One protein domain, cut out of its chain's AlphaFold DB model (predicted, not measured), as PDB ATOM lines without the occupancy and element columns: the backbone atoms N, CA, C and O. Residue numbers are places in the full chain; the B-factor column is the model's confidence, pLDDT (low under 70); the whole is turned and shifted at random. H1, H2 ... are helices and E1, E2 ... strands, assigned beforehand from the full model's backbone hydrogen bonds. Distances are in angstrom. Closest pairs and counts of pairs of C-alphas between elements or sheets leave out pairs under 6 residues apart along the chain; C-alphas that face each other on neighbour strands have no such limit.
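AT A GLANCE: This is residues 125 to 191 of the 191 residues of an uncharacterized protein of Clostridiaceae bacterium (UniProt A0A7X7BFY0). A long antiparallel hairpin of two strands, E1 and E2, runs along the long axis of the domain, with the helix H3 packed along both strands. The short helix H1 lies at one end of the long axis, near the turn of the hairpin, and a long stretch without a named element leads from it to residues 142 to 143, which pair with E2 just before the small helix H2 turns the backbone into H3. The printed part has 67 residues with three named helices and two named strands, in the order H1, H2, H3, E1, E2, and its class is mixed, helices and strands. The sheet has the order E1 - E2. The whole is compact, with a radius of gyration of the C-alphas of 12.5 A, and its outline is only just elongated, with spans of 41 by 24 by 13 A.

IN THESE COORDINATES: E1 covers residues 169 to 176 and is 22.7 A from first to last C-alpha; it begins at C-alpha 169, at (135.264, 133.238, 239.365). E2, the longest strand, covers residues 182 to 190, is 24.0 A long, and ends at C-alpha 190, at (136.006, 128.023, 240.215). H3, the longest helix, covers residues 150 to 161 and measures 16.6 A from first to last C-alpha. H2 is residues 144 to 147, 5.1 A long. H1 is residues 126 to 131, 8.7 A long, and begins at C-alpha 126, at (123.098, 112.113, 212.277).

HOW THE PARTS SIT: E1 and E2 form a hairpin of antiparallel neighbours, with 158 degrees between their N-to-C directions. The C-alphas of Phe 170 and Ile 189 face each other at 4.5 A. Across the pair, N 171 and O 188 are 2.9 A apart and N 186 and O 173 are 2.9 A apart, both within hydrogen-bond range. H3 and E2 have 11 pairs of C-alphas within 8 A, the closest being those of Cys 157 and Leu 187 at 6.1 A. H3 and E1 have 7 such pairs, the closest being those of Gly 161 and Phe 170 at 5.9 A. Residues 142 to 143, outside the named strands, pair antiparallel with residues 184 to 185 of E2. The closest C-alphas of H2 and E2 are those of Ile 144 and Gly 184, 5.0 A apart. H2 and H3 touch only at the corner by their link, with the C-alphas of Tyr 147 and Ala 153 closest at 5.1 A; H3 touches H2 with residues 150 to 153 alone. H1 touches no helix, and its closest C-alpha pair with E2 is that of Asn 131 and Leu 183, 7.1 A apart. H1 is apart from H2, from H3 and from E1, and H2 is apart from E1. In H1 and H3 every O i to N i+4 pair is within hydrogen-bond range, while H2, with four residues, is too short for such a pair.

THE WHOLE: The two C-alphas farthest apart are those of Glu 126 and Asp 166, at 41.5 A, and the first and last printed C-alphas, of Ser 125 and Tyr 191, are 36.8 A apart. Tyr 191 is the chain's last residue. The printed part has no cut. The link from H1 to H2, residues 132 to 143, is long, and its C-alphas lie 4 to 13 A from the mean of all C-alphas. The links from H2 to H3 and from E1 to E2 are tight, and the link from H3 to E1 is short. The mean pLDDT of the printed part is 97.6, and no printed residue is under 70.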
ATOM      1  N   SER A 125     125.502 109.083 215.283       97.69
ATOM      2  CA  SER A 125     124.248 109.259 214.556       97.69
ATOM      3  C   SER A 125     124.165 110.663 213.947       97.69
ATOM      4  O   SER A 125     124.734 111.624 214.468       97.69
ATOM      5  N   GLU A 126     123.406 110.801 212.859       97.38
ATOM      6  CA  GLU A 126     123.098 112.113 212.277       97.38
ATOM      7  C   GLU A 126     122.457 113.044 213.318       97.38
ATOM      8  O   GLU A 126     122.762 114.231 213.379       97.38
ATOM      9  N   TYR A 127     121.603 112.500 214.192       97.56
ATOM     10  CA  TYR A 127     120.983 113.278 215.259       97.56
ATOM     11  C   TYR A 127     122.031 113.882 216.198       97.56
ATOM     12  O   TYR A 127     121.974 115.085 216.468       97.56
ATOM     13  N   ASP A 128     122.991 113.075 216.648       97.62
ATOM     14  CA  ASP A 128     124.028 113.498 217.593       97.62
ATOM     15  C   ASP A 128     124.951 114.534 216.963       97.62
ATOM     16  O   ASP A 128     125.290 115.538 217.588       97.62
ATOM     17  N   TYR A 129     125.260 114.368 215.676       98.06
ATOM     18  CA  TYR A 129     126.055 115.329 214.923       98.06
ATOM     19  C   TYR A 129     125.483 116.756 214.984       98.06
ATOM     20  O   TYR A 129     126.233 117.731 215.092       98.06
ATOM     21  N   TYR A 130     124.153 116.891 214.981       97.62
ATOM     22  CA  TYR A 130     123.471 118.183 215.061       97.62
ATOM     23  C   TYR A 130     123.053 118.606 216.476       97.62
ATOM     24  O   TYR A 130     122.834 119.796 216.696       97.62
ATOM     25  N   ASN A 131     122.906 117.678 217.427       97.06
ATOM     26  CA  ASN A 131     122.245 117.951 218.713       97.06
ATOM     27  C   ASN A 131     123.096 117.681 219.956       97.06
ATOM     28  O   ASN A 131     122.719 118.157 221.029       97.06
ATOM     29  N   GLU A 132     124.197 116.942 219.843       97.25
ATOM     30  CA  GLU A 132     125.089 116.656 220.966       97.25
ATOM     31  C   GLU A 132     126.327 117.554 220.949       97.25
ATOM     32  O   GLU A 132     126.811 117.903 219.870       97.25
ATOM     33  N   PRO A 133     126.872 117.925 222.125       97.88
ATOM     34  CA  PRO A 133     128.125 118.662 222.211       97.88
ATOM     35  C   PRO A 133     129.268 117.966 221.472       97.88
ATOM     36  O   PRO A 133     129.501 116.773 221.649       97.88
ATOM     37  N   MET A 134     130.056 118.744 220.726       96.56
ATOM     38  CA  MET A 134     131.242 118.238 220.023       96.56
ATOM     39  C   MET A 134     132.291 117.636 220.975       96.56
ATOM     40  O   MET A 134     133.066 116.762 220.593       96.56
ATOM     41  N   TRP A 135     132.345 118.115 222.221       95.88
ATOM     42  CA  TRP A 135     133.272 117.615 223.231       95.88
ATOM     43  C   TRP A 135     132.541 116.809 224.299       95.88
ATOM     44  O   TRP A 135     131.632 117.315 224.949       95.88
ATOM     45  N   SER A 136     133.028 115.601 224.577       95.44
ATOM     46  CA  SER A 136     132.437 114.693 225.571       95.44
ATOM     47  C   SER A 136     132.499 115.192 227.021       95.44
ATOM     48  O   SER A 136     131.761 114.697 227.867       95.44
ATOM     49  N   TRP A 137     133.370 116.159 227.334       95.56
ATOM     50  CA  TRP A 137     133.414 116.795 228.656       95.56
ATOM     51  C   TRP A 137     132.375 117.910 228.815       95.56
ATOM     52  O   TRP A 137     132.146 118.357 229.940       95.56
ATOM     53  N   ALA A 138     131.815 118.417 227.712       96.88
ATOM     54  CA  ALA A 138     130.948 119.584 227.718       96.88
ATOM     55  C   ALA A 138     129.511 119.201 228.067       96.88
ATOM     56  O   ALA A 138     128.966 118.235 227.540       96.88
ATOM     57  N   THR A 139     128.881 120.009 228.914       97.31
ATOM     58  CA  THR A 139     127.445 119.937 229.195       97.31
ATOM     59  C   THR A 139     126.773 121.214 228.724       97.31
ATOM     60  O   THR A 139     127.401 122.266 228.655       97.31
ATOM     61  N   VAL A 140     125.491 121.129 228.378       98.12
ATOM     62  CA  VAL A 140     124.684 122.303 228.037       98.12
ATOM     63  C   VAL A 140     123.795 122.608 229.233       98.12
ATOM     64  O   VAL A 140     122.792 121.929 229.439       98.12
ATOM     65  N   ASP A 141     124.173 123.611 230.023       98.06
ATOM     66  CA  ASP A 141     123.417 124.010 231.216       98.06
ATOM     67  C   ASP A 141     122.307 125.012 230.850       98.06
ATOM     68  O   ASP A 141     121.219 124.987 231.423       98.06
ATOM     69  N   TYR A 142     122.569 125.865 229.851       98.31
ATOM     70  CA  TYR A 142     121.652 126.891 229.342       98.31
ATOM     71  C   TYR A 142     121.439 126.703 227.840       98.31
ATOM     72  O   TYR A 142     122.176 127.247 227.020       98.31
ATOM     73  N   SER A 143     120.442 125.896 227.469       97.94
ATOM     74  CA  SER A 143     120.202 125.472 226.084       97.94
ATOM     75  C   SER A 143     119.519 126.536 225.222       97.94
ATOM     76  O   SER A 143     118.560 127.183 225.646       97.94
ATOM     77  N   ILE A 144     119.905 126.636 223.947       97.88
ATOM     78  CA  ILE A 144     119.167 127.453 222.973       97.88
ATOM     79  C   ILE A 144     117.711 126.992 222.815       97.88
ATOM     80  O   ILE A 144     116.845 127.807 222.511       97.88
ATOM     81  N   LYS A 145     117.409 125.709 223.061       97.19
ATOM     82  CA  LYS A 145     116.036 125.178 222.981       97.19
ATOM     83  C   LYS A 145     115.132 125.784 224.060       97.19
ATOM     84  O   LYS A 145     113.959 126.025 223.791       97.19
ATOM     85  N   ASP A 146     115.690 126.085 225.231       98.00
ATOM     86  CA  ASP A 146     114.945 126.633 226.369       98.00
ATOM     87  C   ASP A 146     114.862 128.166 226.320       98.00
ATOM     88  O   ASP A 146     113.848 128.755 226.692       98.00
ATOM     89  N   TYR A 147     115.919 128.819 225.829       97.75
ATOM     90  CA  TYR A 147     116.045 130.283 225.825       97.75
ATOM     91  C   TYR A 147     115.771 130.940 224.458       97.75
ATOM     92  O   TYR A 147     115.670 132.167 224.350       97.75
ATOM     93  N   GLY A 148     115.613 130.137 223.406       97.38
ATOM     94  CA  GLY A 148     115.177 130.520 222.061       97.38
ATOM     95  C   GLY A 148     116.267 131.087 221.149       97.38
ATOM     96  O   GLY A 148     116.212 130.885 219.940       97.38
ATOM     97  N   ASN A 149     117.256 131.801 221.689       97.62
ATOM     98  CA  ASN A 149     118.375 132.338 220.914       97.62
ATOM     99  C   ASN A 149     119.665 132.411 221.745       97.62
ATOM    100  O   ASN A 149     119.632 132.299 222.971       97.62
ATOM    101  N   TYR A 150     120.783 132.638 221.051       97.88
ATOM    102  CA  TYR A 150     122.113 132.779 221.648       97.88
ATOM    103  C   TYR A 150     122.150 133.813 222.779       97.88
ATOM    104  O   TYR A 150     122.566 133.497 223.887       97.88
ATOM    105  N   THR A 151     121.673 135.035 222.528       98.25
ATOM    106  CA  THR A 151     121.756 136.141 223.492       98.25
ATOM    107  C   THR A 151     121.049 135.809 224.801       98.25
ATOM    108  O   THR A 151     121.585 136.062 225.875       98.25
ATOM    109  N   ASN A 152     119.862 135.207 224.721       98.50
ATOM    110  CA  ASN A 152     119.084 134.836 225.897       98.50
ATOM    111  C   ASN A 152     119.747 133.698 226.685       98.50
ATOM    112  O   ASN A 152     119.797 133.770 227.910       98.50
ATOM    113  N   ALA A 153     120.257 132.668 226.000       98.62
ATOM    114  CA  ALA A 153     120.948 131.547 226.641       98.62
ATOM    115  C   ALA A 153     122.243 132.011 227.331       98.62
ATOM    116  O   ALA A 153     122.468 131.717 228.506       98.62
ATOM    117  N   HIS A 154     123.041 132.819 226.630       98.44
ATOM    118  CA  HIS A 154     124.284 133.384 227.147       98.44
ATOM    119  C   HIS A 154     124.034 134.294 228.355       98.44
ATOM    120  O   HIS A 154     124.684 134.160 229.392       98.44
ATOM    121  N   GLN A 155     123.036 135.182 228.265       98.62
ATOM    122  CA  GLN A 155     122.681 136.055 229.381       98.62
ATOM    123  C   GLN A 155     122.171 135.255 230.584       98.62
ATOM    124  O   GLN A 155     122.529 135.576 231.713       98.62
ATOM    125  N   ALA A 156     121.395 134.190 230.367       98.62
ATOM    126  CA  ALA A 156     120.940 133.324 231.450       98.62
ATOM    127  C   ALA A 156     122.108 132.640 232.178       98.62
ATOM    128  O   ALA A 156     122.095 132.570 233.410       98.62
ATOM    129  N   CYS A 157     123.134 132.206 231.440       98.62
ATOM    130  CA  CYS A 157     124.359 131.678 232.033       98.62
ATOM    131  C   CYS A 157     125.086 132.740 232.875       98.62
ATOM    132  O   CYS A 157     125.446 132.482 234.028       98.62
ATOM    133  N   ILE A 158     125.251 133.957 232.343       98.50
ATOM    134  CA  ILE A 158     125.897 135.070 233.059       98.50
ATOM    135  C   ILE A 158     125.122 135.424 234.331       98.50
ATOM    136  O   ILE A 158     125.707 135.565 235.405       98.50
ATOM    137  N   ASP A 159     123.802 135.551 234.227       98.50
ATOM    138  CA  ASP A 159     122.929 135.889 235.346       98.50
ATOM    139  C   ASP A 159     122.971 134.824 236.440       98.50
ATOM    140  O   ASP A 159     122.863 135.152 237.620       98.50
ATOM    141  N   ALA A 160     123.104 133.550 236.069       98.12
ATOM    142  CA  ALA A 160     123.271 132.473 237.028       98.12
ATOM    143  C   ALA A 160     124.634 132.528 237.717       98.12
ATOM    144  O   ALA A 160     124.683 132.457 238.942       98.12
ATOM    145  N   GLY A 161     125.716 132.736 236.964       97.75
ATOM    146  CA  GLY A 161     127.055 132.903 237.524       97.75
ATOM    147  C   GLY A 161     127.158 134.089 238.488       97.75
ATOM    148  O   GLY A 161     127.714 133.953 239.574       97.75
ATOM    149  N   ASN A 162     126.534 135.222 238.152       98.00
ATOM    150  CA  ASN A 162     126.484 136.417 239.003       98.00
ATOM    151  C   ASN A 162     125.700 136.220 240.313       98.00
ATOM    152  O   ASN A 162     125.857 137.016 241.237       98.00
ATOM    153  N   LYS A 163     124.831 135.204 240.393       97.94
ATOM    154  CA  LYS A 163     124.063 134.870 241.607       97.94
ATOM    155  C   LYS A 163     124.812 133.926 242.547       97.94
ATOM    156  O   LYS A 163     124.318 133.675 243.643       97.94
ATOM    157  N   LEU A 164     125.940 133.363 242.121       96.69
ATOM    158  CA  LEU A 164     126.727 132.457 242.949       96.69
ATOM    159  C   LEU A 164     127.548 133.253 243.970       96.69
ATOM    160  O   LEU A 164     128.277 134.177 243.617       96.69
ATOM    161  N   GLU A 165     127.442 132.856 245.233       95.50
ATOM    162  CA  GLU A 165     128.263 133.362 246.336       95.50
ATOM    163  C   GLU A 165     129.418 132.381 246.618       95.50
ATOM    164  O   GLU A 165     129.359 131.216 246.220       95.50
ATOM    165  N   ASP A 166     130.475 132.850 247.286       94.62
ATOM    166  CA  ASP A 166     131.637 132.039 247.696       94.62
ATOM    167  C   ASP A 166     132.388 131.319 246.553       94.62
ATOM    168  O   ASP A 166     132.927 130.224 246.724       94.62
ATOM    169  N   ILE A 167     132.466 131.956 245.381       96.44
ATOM    170  CA  ILE A 167     133.255 131.493 244.229       96.44
ATOM    171  C   ILE A 167     134.398 132.469 243.922       96.44
ATOM    172  O   ILE A 167     134.268 133.677 244.118       96.44
ATOM    173  N   LEU A 168     135.522 131.971 243.399       96.69
ATOM    174  CA  LEU A 168     136.619 132.822 242.919       96.69
ATOM    175  C   LEU A 168     136.265 133.509 241.601       96.69
ATOM    176  O   LEU A 168     136.595 134.672 241.386       96.69
ATOM    177  N   SER A 169     135.655 132.758 240.689       96.94
ATOM    178  CA  SER A 169     135.264 133.238 239.365       96.94
ATOM    179  C   SER A 169     134.345 132.226 238.694       96.94
ATOM    180  O   SER A 169     134.467 131.026 238.944       96.94
ATOM    181  N   PHE A 170     133.517 132.687 237.763       98.31
ATOM    182  CA  PHE A 170     132.794 131.820 236.840       98.31
ATOM    183  C   PHE A 170     133.080 132.215 235.389       98.31
ATOM    184  O   PHE A 170     133.558 133.318 235.113       98.31
ATOM    185  N   SER A 171     132.777 131.318 234.457       97.69
ATOM    186  CA  SER A 171     132.740 131.625 233.030       97.69
ATOM    187  C   SER A 171     131.612 130.876 232.331       97.69
ATOM    188  O   SER A 171     131.250 129.767 232.720       97.69
ATOM    189  N   CYS A 172     131.077 131.486 231.277       98.31
ATOM    190  CA  CYS A 172     130.108 130.871 230.378       98.31
ATOM    191  C   CYS A 172     130.832 130.440 229.109       98.31
ATOM    192  O   CYS A 172     131.405 131.270 228.404       98.31
ATOM    193  N   THR A 173     130.877 129.131 228.867       97.81
ATOM    194  CA  THR A 173     131.522 128.556 227.683       97.81
ATOM    195  C   THR A 173     130.454 128.189 226.670       97.81
ATOM    196  O   THR A 173     129.603 127.355 226.964       97.81
ATOM    197  N   THR A 174     130.525 128.776 225.480       98.12
ATOM    198  CA  THR A 174     129.683 128.414 224.336       98.12
ATOM    199  C   THR A 174     129.929 126.963 223.940       98.12
ATOM    200  O   THR A 174     131.065 126.571 223.662       98.12
ATOM    201  N   ILE A 175     128.863 126.172 223.904       98.56
ATOM    202  CA  ILE A 175     128.884 124.771 223.501       98.56
ATOM    203  C   ILE A 175     128.208 124.633 222.143       98.56
ATOM    204  O   ILE A 175     127.056 125.032 221.952       98.56
ATOM    205  N   ASN A 176     128.934 124.023 221.210       98.31
ATOM    206  CA  ASN A 176     128.469 123.754 219.857       98.31
ATOM    207  C   ASN A 176     128.359 122.247 219.614       98.31
ATOM    208  O   ASN A 176     129.036 121.451 220.275       98.31
ATOM    209  N   SER A 177     127.531 121.872 218.644       98.19
ATOM    210  CA  SER A 177     127.456 120.511 218.127       98.19
ATOM    211  C   SER A 177     128.660 120.156 217.254       98.19
ATOM    212  O   SER A 177     129.445 121.034 216.885       98.19
ATOM    213  N   TYR A 178     128.785 118.884 216.862       97.81
ATOM    214  CA  TYR A 178     129.771 118.461 215.855       97.81
ATOM    215  C   TYR A 178     129.602 119.204 214.524       97.81
ATOM    216  O   TYR A 178     130.588 119.519 213.865       97.81
ATOM    217  N   SER A 179     128.367 119.556 214.158       97.44
ATOM    218  CA  SER A 179     128.071 120.372 212.977       97.44
ATOM    219  C   SER A 179     128.417 121.861 213.134       97.44
ATOM    220  O   SER A 179     128.165 122.640 212.216       97.44
ATOM    221  N   GLY A 180     128.900 122.293 214.305       97.56
ATOM    222  CA  GLY A 180     129.183 123.693 214.626       97.56
ATOM    223  C   GLY A 180     127.956 124.531 215.000       97.56
ATOM    224  O   GLY A 180     128.082 125.742 215.176       97.56
ATOM    225  N   ALA A 181     126.773 123.924 215.135       97.69
ATOM    226  CA  ALA A 181     125.573 124.646 215.546       97.69
ATOM    227  C   ALA A 181     125.636 124.973 217.041       97.69
ATOM    228  O   ALA A 181     126.017 124.131 217.852       97.69
ATOM    229  N   TYR A 182     125.234 126.185 217.419       98.19
ATOM    230  CA  TYR A 182     125.167 126.576 218.823       98.19
ATOM    231  C   TYR A 182     124.089 125.779 219.563       98.19
ATOM    232  O   TYR A 182     122.920 125.808 219.174       98.19
ATOM    233  N   LEU A 183     124.475 125.098 220.643       98.50
ATOM    234  CA  LEU A 183     123.565 124.311 221.479       98.50
ATOM    235  C   LEU A 183     123.169 125.045 222.759       98.50
ATOM    236  O   LEU A 183     122.067 124.842 223.267       98.50
ATOM    237  N   GLY A 184     124.044 125.901 223.279       98.50
ATOM    238  CA  GLY A 184     123.838 126.595 224.541       98.50
ATOM    239  C   GLY A 184     125.154 126.897 225.241       98.50
ATOM    240  O   GLY A 184     126.228 126.741 224.663       98.50
ATOM    241  N   ASP A 185     125.065 127.288 226.505       98.56
ATOM    242  CA  ASP A 185     126.223 127.624 227.327       98.56
ATOM    243  C   ASP A 185     126.390 126.676 228.516       98.56
ATOM    244  O   ASP A 185     125.418 126.225 229.127       98.56
ATOM    245  N   MET A 186     127.650 126.415 228.858       98.44
ATOM    246  CA  MET A 186     128.072 125.712 230.067       98.44
ATOM    247  C   MET A 186     128.573 126.719 231.102       98.44
ATOM    248  O   MET A 186     129.491 127.495 230.808       98.44
ATOM    249  N   LEU A 187     128.040 126.672 232.323       98.31
ATOM    250  CA  LEU A 187     128.518 127.485 233.436       98.31
ATOM    251  C   LEU A 187     129.649 126.757 234.160       98.31
ATOM    252  O   LEU A 187     129.454 125.774 234.872       98.31
ATOM    253  N   ARG A 188     130.865 127.276 234.014       97.56
ATOM    254  CA  ARG A 188     132.045 126.774 234.719       97.56
ATOM    255  C   ARG A 188     132.302 127.617 235.954       97.56
ATOM    256  O   ARG A 188     132.400 128.838 235.866       97.56
ATOM    257  N   ILE A 189     132.466 126.956 237.091       97.44
ATOM    258  CA  ILE A 189     132.668 127.601 238.389       97.44
ATOM    259  C   ILE A 189     134.054 127.234 238.914       97.44
ATOM    260  O   ILE A 189     134.490 126.087 238.802       97.44
ATOM    261  N   LYS A 190     134.744 128.212 239.502       96.56
ATOM    262  CA  LYS A 190     136.006 128.023 240.215       96.56
ATOM    263  C   LYS A 190     135.835 128.462 241.667       96.56
ATOM    264  O   LYS A 190     135.421 129.594 241.911       96.56
ATOM    265  N   TYR A 191     136.184 127.572 242.590       92.94
ATOM    266  CA  TYR A 191     136.190 127.787 244.040       92.94
ATOM    267  C   TYR A 191     137.602 128.050 244.559       92.94
ATOM    268  O   TYR A 191     138.565 127.626 243.873       92.94
TER     269      TYR A 191